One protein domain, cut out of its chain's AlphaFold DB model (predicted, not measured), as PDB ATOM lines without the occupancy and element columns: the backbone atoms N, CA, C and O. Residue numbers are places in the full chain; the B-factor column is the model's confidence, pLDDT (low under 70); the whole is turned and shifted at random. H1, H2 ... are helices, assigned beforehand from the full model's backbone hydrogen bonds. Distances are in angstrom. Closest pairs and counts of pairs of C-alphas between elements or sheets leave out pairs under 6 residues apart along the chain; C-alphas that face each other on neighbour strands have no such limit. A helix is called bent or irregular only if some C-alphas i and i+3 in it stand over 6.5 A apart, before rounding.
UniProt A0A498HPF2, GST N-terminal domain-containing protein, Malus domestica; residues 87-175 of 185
ATOM      1  N   GLU A  87     299.287 241.526 157.777       84.25
ATOM      2  CA  GLU A  87     299.473 241.408 156.330       84.25
ATOM      3  C   GLU A  87     298.159 241.030 155.623       84.25
ATOM      4  O   GLU A  87     297.785 241.672 154.642       84.25
ATOM      5  N   GLU A  88     297.408 240.055 156.138       81.88
ATOM      6  CA  GLU A  88     296.148 239.615 155.528       81.88
ATOM      7  C   GLU A  88     295.073 240.706 155.586       81.88
ATOM      8  O   GLU A  88     294.461 241.022 154.565       81.88
ATOM      9  N   LYS A  89     294.886 241.354 156.745       83.62
ATOM     10  CA  LYS A  89     293.935 242.473 156.881       83.62
ATOM     11  C   LYS A  89     294.251 243.610 155.919       83.62
ATOM     12  O   LYS A  89     293.344 244.177 155.305       83.62
ATOM     13  N   LYS A  90     295.538 243.941 155.772       89.25
ATOM     14  CA  LYS A  90     296.000 244.961 154.828       89.25
ATOM     15  C   LYS A  90     295.583 244.606 153.401       89.25
ATOM     16  O   LYS A  90     295.048 245.465 152.701       89.25
ATOM     17  N   TRP A  91     295.815 243.367 152.975       89.38
ATOM     18  CA  TRP A  91     295.516 242.937 151.610       89.38
ATOM     19  C   TRP A  91     294.023 242.765 151.345       89.38
ATOM     20  O   TRP A  91     293.559 243.211 150.299       89.38
ATOM     21  N   ARG A  92     293.248 242.256 152.309       85.75
ATOM     22  CA  ARG A  92     291.776 242.245 152.241       85.75
ATOM     23  C   ARG A  92     291.219 243.659 152.082       85.75
ATOM     24  O   ARG A  92     290.488 243.937 151.139       85.75
ATOM     25  N   GLY A  93     291.675 244.592 152.919       87.56
ATOM     26  CA  GLY A  93     291.278 245.995 152.810       87.56
ATOM     27  C   GLY A  93     291.710 246.652 151.494       87.56
ATOM     28  O   GLY A  93     291.003 247.522 150.982       87.56
ATOM     29  N   TRP A  94     292.854 246.258 150.926       91.12
ATOM     30  CA  TRP A  94     293.294 246.729 149.610       91.12
ATOM     31  C   TRP A  94     292.412 246.192 148.476       91.12
ATOM     32  O   TRP A  94     292.073 246.962 147.573       91.12
ATOM     33  N   VAL A  95     291.992 244.922 148.534       88.38
ATOM     34  CA  VAL A  95     291.074 244.333 147.547       88.38
ATOM     35  C   VAL A  95     289.786 245.153 147.481       88.38
ATOM     36  O   VAL A  95     289.463 245.681 146.414       88.38
ATOM     37  N   ASP A  96     289.132 245.370 148.622       83.62
ATOM     38  CA  ASP A  96     287.854 246.091 148.702       83.62
ATOM     39  C   ASP A  96     287.980 247.555 148.248       83.62
ATOM     40  O   ASP A  96     287.171 248.074 147.473       83.62
ATOM     41  N   LYS A  97     289.036 248.247 148.695       84.25
ATOM     42  CA  LYS A  97     289.215 249.684 148.426       84.25
ATOM     43  C   LYS A  97     289.747 249.982 147.028       84.25
ATOM     44  O   LYS A  97     289.509 251.079 146.521       84.25
ATOM     45  N   ARG A  98     290.492 249.061 146.410       84.81
ATOM     46  CA  ARG A  98     291.203 249.316 145.148       84.81
ATOM     47  C   ARG A  98     290.862 248.312 144.059       84.81
ATOM     48  O   ARG A  98     290.378 248.739 143.013       84.81
ATOM     49  N   LEU A  99     291.117 247.023 144.272       85.38
ATOM     50  CA  LEU A  99     291.002 246.013 143.213       85.38
ATOM     51  C   LEU A  99     289.569 245.912 142.679       85.38
ATOM     52  O   LEU A  99     289.355 245.997 141.473       85.38
ATOM     53  N   VAL A 100     288.590 245.837 143.583       81.94
ATOM     54  CA  VAL A 100     287.150 245.827 143.275       81.94
ATOM     55  C   VAL A 100     286.750 246.985 142.359       81.94
ATOM     56  O   VAL A 100     286.067 246.802 141.349       81.94
ATOM     57  N   HIS A 101     287.214 248.186 142.687       79.19
ATOM     58  CA  HIS A 101     286.886 249.395 141.943       79.19
ATOM     59  C   HIS A 101     287.536 249.399 140.555       79.19
ATOM     60  O   HIS A 101     286.896 249.777 139.574       79.19
ATOM     61  N   VAL A 102     288.788 248.944 140.454       81.25
ATOM     62  CA  VAL A 102     289.506 248.825 139.176       81.25
ATOM     63  C   VAL A 102     288.855 247.777 138.267       81.25
ATOM     64  O   VAL A 102     288.688 248.037 137.076       81.25
ATOM     65  N   LEU A 103     288.426 246.637 138.812       81.06
ATOM     66  CA  LEU A 103     287.694 245.609 138.064       81.06
ATOM     67  C   LEU A 103     286.360 246.144 137.539       81.06
ATOM     68  O   LEU A 103     286.071 246.026 136.350       81.06
ATOM     69  N   SER A 104     285.597 246.819 138.402       75.25
ATOM     70  CA  SER A 104     284.306 247.415 138.039       75.25
ATOM     71  C   SER A 104     284.452 248.435 136.903       75.25
ATOM     72  O   SER A 104     283.646 248.465 135.978       75.25
ATOM     73  N   LEU A 105     285.514 249.244 136.932       75.12
ATOM     74  CA  LEU A 105     285.838 250.192 135.863       75.12
ATOM     75  C   LEU A 105     286.185 249.512 134.536       75.12
ATOM     76  O   LEU A 105     285.842 250.037 133.479       75.12
ATOM     77  N   ASN A 106     286.853 248.359 134.581       76.75
ATOM     78  CA  ASN A 106     287.266 247.634 133.383       76.75
ATOM     79  C   ASN A 106     286.109 246.880 132.716       76.75
ATOM     80  O   ASN A 106     286.053 246.852 131.490       76.75
ATOM     81  N   LEU A 107     285.166 246.336 133.493       71.56
ATOM     82  CA  LEU A 107     283.955 245.687 132.963       71.56
ATOM     83  C   LEU A 107     283.050 246.670 132.204       71.56
ATOM     84  O   LEU A 107     282.408 246.325 131.217       71.56
ATOM     85  N   TYR A 108     283.034 247.927 132.645       70.38
ATOM     86  CA  TYR A 108     282.148 248.976 132.138       70.38
ATOM     87  C   TYR A 108     282.858 250.041 131.295       70.38
ATOM     88  O   TYR A 108     282.336 251.142 131.093       70.38
ATOM     89  N   ARG A 109     284.065 249.730 130.814       71.62
ATOM     90  CA  ARG A 109     284.959 250.683 130.148       71.62
ATOM     91  C   ARG A 109     284.354 251.274 128.874       71.62
ATOM     92  O   ARG A 109     284.500 252.472 128.611       71.62
ATOM     93  N   THR A 110     283.660 250.456 128.089       70.81
ATOM     94  CA  THR A 110     282.939 250.885 126.887       70.81
ATOM     95  C   THR A 110     281.466 250.501 126.956       70.81
ATOM     96  O   THR A 110     281.076 249.586 127.674       70.81
ATOM     97  N   VAL A 111     280.627 251.191 126.178       69.81
ATOM     98  CA  VAL A 111     279.189 250.876 126.091       69.81
ATOM     99  C   VAL A 111     278.962 249.455 125.569       69.81
ATOM    100  O   VAL A 111     278.040 248.790 126.022       69.81
ATOM    101  N   SER A 112     279.816 248.978 124.657       76.69
ATOM    102  CA  SER A 112     279.727 247.619 124.113       76.69
ATOM    103  C   SER A 112     280.056 246.563 125.169       76.69
ATOM    104  O   SER A 112     279.266 245.649 125.365       76.69
ATOM    105  N   GLU A 113     281.170 246.724 125.893       74.62
ATOM    106  CA  GLU A 113     281.559 245.807 126.982       74.62
ATOM    107  C   GLU A 113     280.531 245.831 128.126       74.62
ATOM    108  O   GLU A 113     280.216 244.798 128.713       74.62
ATOM    109  N   ALA A 114     279.940 246.998 128.408       74.00
ATOM    110  CA  ALA A 114     278.868 247.119 129.386       74.00
ATOM    111  C   ALA A 114     277.590 246.399 128.943       74.00
ATOM    112  O   ALA A 114     276.963 245.728 129.756       74.00
ATOM    113  N   LEU A 115     277.199 246.527 127.670       77.00
ATOM    114  CA  LEU A 115     276.048 245.816 127.107       77.00
ATOM    115  C   LEU A 115     276.239 244.304 127.172       77.00
ATOM    116  O   LEU A 115     275.301 243.604 127.532       77.00
ATOM    117  N   GLU A 116     277.435 243.820 126.847       79.81
ATOM    118  CA  GLU A 116     277.794 242.404 126.952       79.81
ATOM    119  C   GLU A 116     277.772 241.929 128.409       79.81
ATOM    120  O   GLU A 116     277.160 240.909 128.716       79.81
ATOM    121  N   SER A 117     278.326 242.722 129.330       77.00
ATOM    122  CA  SER A 117     278.279 242.432 130.768       77.00
ATOM    123  C   SER A 117     276.838 242.372 131.285       77.00
ATOM    124  O   SER A 117     276.477 241.435 131.989       77.00
ATOM    125  N   PHE A 118     275.975 243.323 130.910       75.69
ATOM    126  CA  PHE A 118     274.557 243.283 131.287       75.69
ATOM    127  C   PHE A 118     273.802 242.135 130.621       75.69
ATOM    128  O   PHE A 118     272.911 241.561 131.242       75.69
ATOM    129  N   ASP A 119     274.138 241.776 129.384       79.19
ATOM    130  CA  ASP A 119     273.549 240.614 128.722       79.19
ATOM    131  C   ASP A 119     273.915 239.322 129.462       79.19
ATOM    132  O   ASP A 119     273.039 238.506 129.744       79.19
ATOM    133  N   TYR A 120     275.174 239.184 129.888       80.38
ATOM    134  CA  TYR A 120     275.623 238.085 130.737       80.38
ATOM    135  C   TYR A 120     274.893 238.071 132.092       80.38
ATOM    136  O   TYR A 120     274.271 237.070 132.440       80.38
ATOM    137  N   ILE A 121     274.873 239.197 132.814       76.06
ATOM    138  CA  ILE A 121     274.205 239.339 134.124       76.06
ATOM    139  C   ILE A 121     272.721 238.985 134.035       76.06
ATOM    140  O   ILE A 121     272.186 238.298 134.898       76.06
ATOM    141  N   THR A 122     272.037 239.469 133.001       77.31
ATOM    142  CA  THR A 122     270.593 239.259 132.849       77.31
ATOM    143  C   THR A 122     270.253 237.873 132.301       77.31
ATOM    144  O   THR A 122     269.129 237.417 132.488       77.31
ATOM    145  N   SER A 123     271.188 237.191 131.630       77.62
ATOM    146  CA  SER A 123     271.011 235.816 131.139       77.62
ATOM    147  C   SER A 123     271.344 234.737 132.163       77.62
ATOM    148  O   SER A 123     270.724 233.679 132.115       77.62
ATOM    149  N   HIS A 124     272.268 235.022 133.080       75.62
ATOM    150  CA  HIS A 124     272.724 234.117 134.142       75.62
ATOM    151  C   HIS A 124     272.241 234.555 135.530       75.62
ATOM    152  O   HIS A 124     272.801 234.150 136.539       75.62
ATOM    153  N   GLY A 125     271.259 235.451 135.578       73.19
ATOM    154  CA  GLY A 125     270.639 235.902 136.811       73.19
ATOM    155  C   GLY A 125     269.142 235.655 136.792       73.19
ATOM    156  O   GLY A 125     268.518 235.486 135.741       73.19
ATOM    157  N   ASN A 126     268.548 235.731 137.973       78.69
ATOM    158  CA  ASN A 126     267.120 235.559 138.176       78.69
ATOM    159  C   ASN A 126     266.322 236.803 137.724       78.69
ATOM    160  O   ASN A 126     265.875 237.609 138.539       78.69
ATOM    161  N   PHE A 127     266.166 236.974 136.407       77.12
ATOM    162  CA  PHE A 127     265.393 238.048 135.775       77.12
ATOM    163  C   PHE A 127     264.301 237.491 134.853       77.12
ATOM    164  O   PHE A 127     264.541 236.585 134.053       77.12
ATOM    165  N   SER A 128     263.112 238.099 134.872       83.12
ATOM    166  CA  SER A 128     262.073 237.826 133.869       83.12
ATOM    167  C   SER A 128     262.424 238.428 132.503       83.12
ATOM    168  O   SER A 128     263.158 239.409 132.413       83.12
ATOM    169  N   SER A 129     261.856 237.904 131.411       79.19
ATOM    170  CA  SER A 129     262.159 238.360 130.041       79.19
ATOM    171  C   SER A 129     261.999 239.873 129.831       79.19
ATOM    172  O   SER A 129     262.785 240.482 129.107       79.19
ATOM    173  N   TYR A 130     261.012 240.493 130.487       82.88
ATOM    174  CA  TYR A 130     260.810 241.942 130.427       82.88
ATOM    175  C   TYR A 130     261.868 242.707 131.234       82.88
ATOM    176  O   TYR A 130     262.463 243.656 130.725       82.88
ATOM    177  N   GLU A 131     262.158 242.265 132.461       81.25
ATOM    178  CA  GLU A 131     263.207 242.857 133.300       81.25
ATOM    179  C   GLU A 131     264.582 242.757 132.636       81.25
ATOM    180  O   GLU A 131     265.337 243.721 132.680       81.25
ATOM    181  N   ARG A 132     264.881 241.646 131.948       81.50
ATOM    182  CA  ARG A 132     266.112 241.477 131.158       81.50
ATOM    183  C   ARG A 132     266.239 242.552 130.086       81.50
ATOM    184  O   ARG A 132     267.289 243.178 129.963       81.50
ATOM    185  N   MET A 133     265.165 242.792 129.333       80.06
ATOM    186  CA  MET A 133     265.158 243.809 128.281       80.06
ATOM    187  C   MET A 133     265.375 245.208 128.869       80.06
ATOM    188  O   MET A 133     266.239 245.947 128.399       80.06
ATOM    189  N   VAL A 134     264.642 245.557 129.929       82.38
ATOM    190  CA  VAL A 134     264.769 246.862 130.593       82.38
ATOM    191  C   VAL A 134     266.163 247.040 131.199       82.38
ATOM    192  O   VAL A 134     266.803 248.058 130.947       82.38
ATOM    193  N   ALA A 135     266.667 246.053 131.940       78.44
ATOM    194  CA  ALA A 135     267.975 246.100 132.585       78.44
ATOM    195  C   ALA A 135     269.119 246.215 131.568       78.44
ATOM    196  O   ALA A 135     270.037 247.002 131.787       78.44
ATOM    197  N   LYS A 136     269.040 245.517 130.427       77.44
ATOM    198  CA  LYS A 136     270.052 245.597 129.365       77.44
ATOM    199  C   LYS A 136     270.182 247.012 128.802       77.44
ATOM    200  O   LYS A 136     271.280 247.564 128.767       77.44
ATOM    201  N   TYR A 137     269.071 247.621 128.389       77.56
ATOM    202  CA  TYR A 137     269.110 248.940 127.749       77.56
ATOM    203  C   TYR A 137     269.272 250.084 128.757       77.56
ATOM    204  O   TYR A 137     270.084 250.986 128.534       77.56
ATOM    205  N   ALA A 138     268.553 250.047 129.883       80.38
ATOM    206  CA  ALA A 138     268.667 251.070 130.921       80.38
ATOM    207  C   ALA A 138     270.027 251.007 131.633       80.38
ATOM    208  O   ALA A 138     270.642 252.049 131.866       80.38
ATOM    209  N   GLY A 139     270.531 249.800 131.917       75.19
ATOM    210  CA  GLY A 139     271.856 249.578 132.497       75.19
ATOM    211  C   GLY A 139     272.966 250.095 131.588       75.19
ATOM    212  O   GLY A 139     273.816 250.862 132.033       75.19
ATOM    213  N   ALA A 140     272.913 249.790 130.289       72.00
ATOM    214  CA  ALA A 140     273.882 250.309 129.325       72.00
ATOM    215  C   ALA A 140     273.874 251.843 129.224       72.00
ATOM    216  O   ALA A 140     274.938 252.470 129.198       72.00
ATOM    217  N   ALA A 141     272.690 252.463 129.217       78.50
ATOM    218  CA  ALA A 141     272.564 253.917 129.232       78.50
ATOM    219  C   ALA A 141     273.140 254.522 130.524       78.50
ATOM    220  O   ALA A 141     273.912 255.480 130.464       78.50
ATOM    221  N   ALA A 142     272.838 253.942 131.690       76.19
ATOM    222  CA  ALA A 142     273.411 254.366 132.967       76.19
ATOM    223  C   ALA A 142     274.945 254.245 132.962       76.19
ATOM    224  O   ALA A 142     275.641 255.189 133.346       76.19
ATOM    225  N   THR A 143     275.483 253.144 132.438       72.50
ATOM    226  CA  THR A 143     276.928 252.915 132.333       72.50
ATOM    227  C   THR A 143     277.625 253.911 131.410       72.50
ATOM    228  O   THR A 143     278.741 254.345 131.703       72.50
ATOM    229  N   TYR A 144     276.976 254.379 130.345       72.44
ATOM    230  CA  TYR A 144     277.511 255.472 129.529       72.44
ATOM    231  C   TYR A 144     277.725 256.766 130.339       72.44
ATOM    232  O   TYR A 144     278.752 257.437 130.203       72.44
ATOM    233  N   PHE A 145     276.793 257.118 131.226       75.69
ATOM    234  CA  PHE A 145     276.945 258.298 132.084       75.69
ATOM    235  C   PHE A 145     277.946 258.064 133.222       75.69
ATOM    236  O   PHE A 145     278.740 258.955 133.541       75.69
ATOM    237  N   VAL A 146     277.947 256.865 133.809       70.19
ATOM    238  CA  VAL A 146     278.878 256.464 134.871       70.19
ATOM    239  C   VAL A 146     280.319 256.442 134.357       70.19
ATOM    240  O   VAL A 146     281.180 257.046 134.992       70.19
ATOM    241  N   SER A 147     280.581 255.864 133.182       65.94
ATOM    242  CA  SER A 147     281.911 255.856 132.549       65.94
ATOM    243  C   SER A 147     282.416 257.277 132.269       65.94
ATOM    244  O   SER A 147     283.546 257.605 132.632       65.94
ATOM    245  N   LYS A 148     281.573 258.181 131.747       70.12
ATOM    246  CA  LYS A 148     281.927 259.607 131.598       70.12
ATOM    247  C   LYS A 148     282.269 260.276 132.933       70.12
ATOM    248  O   LYS A 148     283.238 261.033 133.019       70.12
ATOM    249  N   LYS A 149     281.486 260.008 133.983       70.19
ATOM    250  CA  LYS A 149     281.699 260.575 135.324       70.19
ATOM    251  C   LYS A 149     282.965 260.024 135.984       70.19
ATOM    252  O   LYS A 149     283.685 260.790 136.618       70.19
ATOM    253  N   LEU A 150     283.253 258.734 135.821       64.62
ATOM    254  CA  LEU A 150     284.436 258.069 136.370       64.62
ATOM    255  C   LEU A 150     285.721 258.529 135.675       64.62
ATOM    256  O   LEU A 150     286.672 258.876 136.375       64.62
ATOM    257  N   LYS A 151     285.712 258.676 134.341       64.56
ATOM    258  CA  LYS A 151     286.821 259.287 133.582       64.56
ATOM    259  C   LYS A 151     287.142 260.695 134.084       64.56
ATOM    260  O   LYS A 151     288.299 261.025 134.320       64.56
ATOM    261  N   LYS A 152     286.105 261.500 134.343       67.50
ATOM    262  CA  LYS A 152     286.254 262.864 134.874       67.50
ATOM    263  C   LYS A 152     286.706 262.909 136.343       67.50
ATOM    264  O   LYS A 152     287.440 263.816 136.711       67.50
ATOM    265  N   ARG A 153     286.256 261.976 137.195       61.88
ATOM    266  CA  ARG A 153     286.551 261.972 138.644       61.88
ATOM    267  C   ARG A 153     287.914 261.405 139.005       61.88
ATOM    268  O   ARG A 153     288.497 261.866 139.978       61.88
ATOM    269  N   HIS A 154     288.385 260.396 138.281       56.19
ATOM    270  CA  HIS A 154     289.601 259.685 138.673       56.19
ATOM    271  C   HIS A 154     290.845 260.096 137.883       56.19
ATOM    272  O   HIS A 154     291.924 259.618 138.211       56.19
ATOM    273  N   ASN A 155     290.715 260.959 136.865       61.16
ATOM    274  CA  ASN A 155     291.809 261.325 135.955       61.16
ATOM    275  C   ASN A 155     292.575 260.091 135.425       61.16
ATOM    276  O   ASN A 155     293.768 260.155 135.140       61.16
ATOM    277  N   ILE A 156     291.887 258.944 135.356       59.53
ATOM    278  CA  ILE A 156     292.435 257.680 134.874       59.53
ATOM    279  C   ILE A 156     292.441 257.788 133.358       59.53
ATOM    280  O   ILE A 156     291.387 257.813 132.725       59.53
ATOM    281  N   THR A 157     293.640 257.917 132.803       61.62
ATOM    282  CA  THR A 157     293.865 258.013 131.359       61.62
ATOM    283  C   THR A 157     293.727 256.646 130.681       61.62
ATOM    284  O   THR A 157     293.331 256.596 129.522       61.62
ATOM    285  N   ASP A 158     293.990 255.554 131.414       74.50
ATOM    286  CA  ASP A 158     293.908 254.175 130.921       74.50
ATOM    287  C   ASP A 158     293.443 253.198 132.027       74.50
ATOM    288  O   ASP A 158     294.140 252.955 133.018       74.50
ATOM    289  N   GLU A 159     292.239 252.640 131.868       75.38
ATOM    290  CA  GLU A 159     291.651 251.671 132.797       75.38
ATOM    291  C   GLU A 159     292.403 250.327 132.812       75.38
ATOM    292  O   GLU A 159     292.470 249.677 133.862       75.38
ATOM    293  N   ARG A 160     293.007 249.927 131.683       82.62
ATOM    294  CA  ARG A 160     293.781 248.681 131.562       82.62
ATOM    295  C   ARG A 160     295.126 248.814 132.251       82.62
ATOM    296  O   ARG A 160     295.503 247.915 132.994       82.62
ATOM    297  N   ALA A 161     295.798 249.954 132.095       85.56
ATOM    298  CA  ALA A 161     297.017 250.242 132.846       85.56
ATOM    299  C   ALA A 161     296.771 250.196 134.365       85.56
ATOM    300  O   ALA A 161     297.576 249.641 135.108       85.56
ATOM    301  N   ALA A 162     295.624 250.706 134.834       84.19
ATOM    302  CA  ALA A 162     295.253 250.617 136.247       84.19
ATOM    303  C   ALA A 162     295.026 249.167 136.719       84.19
ATOM    304  O   ALA A 162     295.368 248.844 137.858       84.19
ATOM    305  N   LEU A 163     294.467 248.303 135.861       86.56
ATOM    306  CA  LEU A 163     294.299 246.875 136.145       86.56
ATOM    307  C   LEU A 163     295.640 246.144 136.197       86.56
ATOM    308  O   LEU A 163     295.878 245.402 137.146       86.56
ATOM    309  N   TYR A 164     296.523 246.391 135.231       89.00
ATOM    310  CA  TYR A 164     297.857 245.794 135.217       89.00
ATOM    311  C   TYR A 164     298.685 246.242 136.419       89.00
ATOM    312  O   TYR A 164     299.214 245.391 137.124       89.00
ATOM    313  N   GLY A 165     298.680 247.532 136.760       89.25
ATOM    314  CA  GLY A 165     299.364 248.017 137.961       89.25
ATOM    315  C   GLY A 165     298.802 247.426 139.260       89.25
ATOM    316  O   GLY A 165     299.548 247.184 140.208       89.25
ATOM    317  N   ALA A 166     297.493 247.142 139.325       88.94
ATOM    318  CA  ALA A 166     296.908 246.425 140.460       88.94
ATOM    319  C   ALA A 166     297.365 244.956 140.509       88.94
ATOM    320  O   ALA A 166     297.664 244.456 141.592       88.94
ATOM    321  N   ALA A 167     297.458 244.283 139.358       90.31
ATOM    322  CA  ALA A 167     297.970 242.919 139.265       90.31
ATOM    323  C   ALA A 167     299.455 242.836 139.655       90.31
ATOM    324  O   ALA A 167     299.819 241.979 140.453       90.31
ATOM    325  N   GLU A 168     300.290 243.760 139.179       92.69
ATOM    326  CA  GLU A 168     301.704 243.872 139.565       92.69
ATOM    327  C   GLU A 168     301.848 244.106 141.070       92.69
ATOM    328  O   GLU A 168     302.557 243.365 141.740       92.69
ATOM    329  N   THR A 169     301.074 245.044 141.634       93.31
ATOM    330  CA  THR A 169     301.051 245.294 143.087       93.31
ATOM    331  C   THR A 169     300.738 244.021 143.880       93.31
ATOM    332  O   THR A 169     301.317 243.797 144.945       93.31
ATOM    333  N   TRP A 170     299.818 243.184 143.384       91.19
ATOM    334  CA  TRP A 170     299.488 241.902 144.004       91.19
ATOM    335  C   TRP A 170     300.612 240.870 143.851       91.19
ATOM    336  O   TRP A 170     300.945 240.192 144.817       91.19
ATOM    337  N   VAL A 171     301.227 240.756 142.672       91.94
ATOM    338  CA  VAL A 171     302.343 239.825 142.433       91.94
ATOM    339  C   VAL A 171     303.557 240.192 143.289       91.94
ATOM    340  O   VAL A 171     304.134 239.322 143.942       91.94
ATOM    341  N   ASP A 172     303.892 241.476 143.383       92.69
ATOM    342  CA  ASP A 172     304.985 241.970 144.225       92.69
ATOM    343  C   ASP A 172     304.738 241.675 145.713       92.69
ATOM    344  O   ASP A 172     305.664 241.353 146.465       92.69
ATOM    345  N   ALA A 173     303.473 241.708 146.150       90.44
ATOM    346  CA  ALA A 173     303.070 241.357 147.512       90.44
ATOM    347  C   ALA A 173     303.417 239.920 147.905       90.44
ATOM    348  O   ALA A 173     303.674 239.629 149.083       90.44
ATOM    349  N   LEU A 174     303.407 239.014 146.926       88.81
ATOM    350  CA  LEU A 174     303.715 237.612 147.152       88.81
ATOM    351  C   LEU A 174     305.173 237.440 147.581       88.81
ATOM    352  O   LEU A 174     305.458 236.515 148.339       88.81
ATOM    353  N   LYS A 175     306.084 238.343 147.184       88.31
ATOM    354  CA  LYS A 175     307.525 238.269 147.502       88.31
ATOM    355  C   LYS A 175     308.134 236.911 147.118       88.31
ATOM    356  O   LYS A 175     308.920 236.341 147.869       88.31
TER     357      LYS A 175
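What this domain is: This is residues 87 to 175 of the 185 residues of the protein "GST N-terminal domain-containing protein" of Malus domestica (UniProt A0A498HPF2). Two pairs of helices form the two arms of a wide, loose V: the bent H1 alongside H4 makes one arm, and the hairpin of H2 and H3 makes the other. The arms meet around H1b, the second part of H1, which lies nearest the middle of the model, and residues 152 to 157 stick out near the meeting place. The printed part has 89 residues with four named helices, H1, H2, H3 and H4 in chain order, and no named strand; the class is all helix. The whole is loose, with a radius of gyration of the C-alphas of 15.6 A, and only just flat, spanning 49 by 29 by 16 A.

How they stand to each other: Begin with the longest helix, H3, residues 129 to 154, which has a kink of 27 degrees near residue 141. With its residues 132 to 144 alone it touches H2, residues 111 to 123; look for the closest C-alphas at Thr 122 and Arg 132, 5.3 A apart. H2 and H3 are a helical hairpin, running opposite ways at a steep tilt of 39 degrees. Next find H1, residues 87 to 107, assigned as one helix by its hydrogen bonds but bent: C-alphas 97 and 100 are 6.8 A apart. Its arms, H1a, residues 87 to 97, and H1b, residues 100 to 107, stand at a steep tilt of 43 degrees. H1b and H2 only just touch, with 3 pairs of C-alphas within 8 A, and only at the corner by their link; the closest C-alphas are those of Leu 107 and Ala 114, 6.4 A apart. H1b and H3 are close but not clearly touching, with the C-alphas of Leu 105 and Ser 147 closest at 7.6 A. H4, residues 159 to 174, touches H1b with its residues 159 to 166 alone, opposite ways at a steep tilt of 41 degrees; the closest C-alphas are those of Asn 106 and Glu 159, 6.0 A apart. H1a and H4 are near each other, while H3 and H4 are apart. In H1a, H1b, H2, H3 and H4 every O i to N i+4 pair is within hydrogen-bond range.

Where its parts are: Find C-alpha 129 at (262.159, 238.360, 130.041); from there H3 runs 35.8 A to C-alpha 154 at (289.601, 259.685, 138.673). H2 covers 17.9 A, H1a 15.4 A and H1b 10.8 A. H4 runs 23.4 A and ends at C-alpha 174, (303.715, 237.612, 147.152).

The domain as a whole: The C-alphas farthest apart, those of Tyr 130 and Lys 175, are 49.9 A apart. The printed part has no cut, and its three links are tight. Mean pLDDT of the printed part is 78.8; look for values under 70 at residues 111, 147 and 150 to 157.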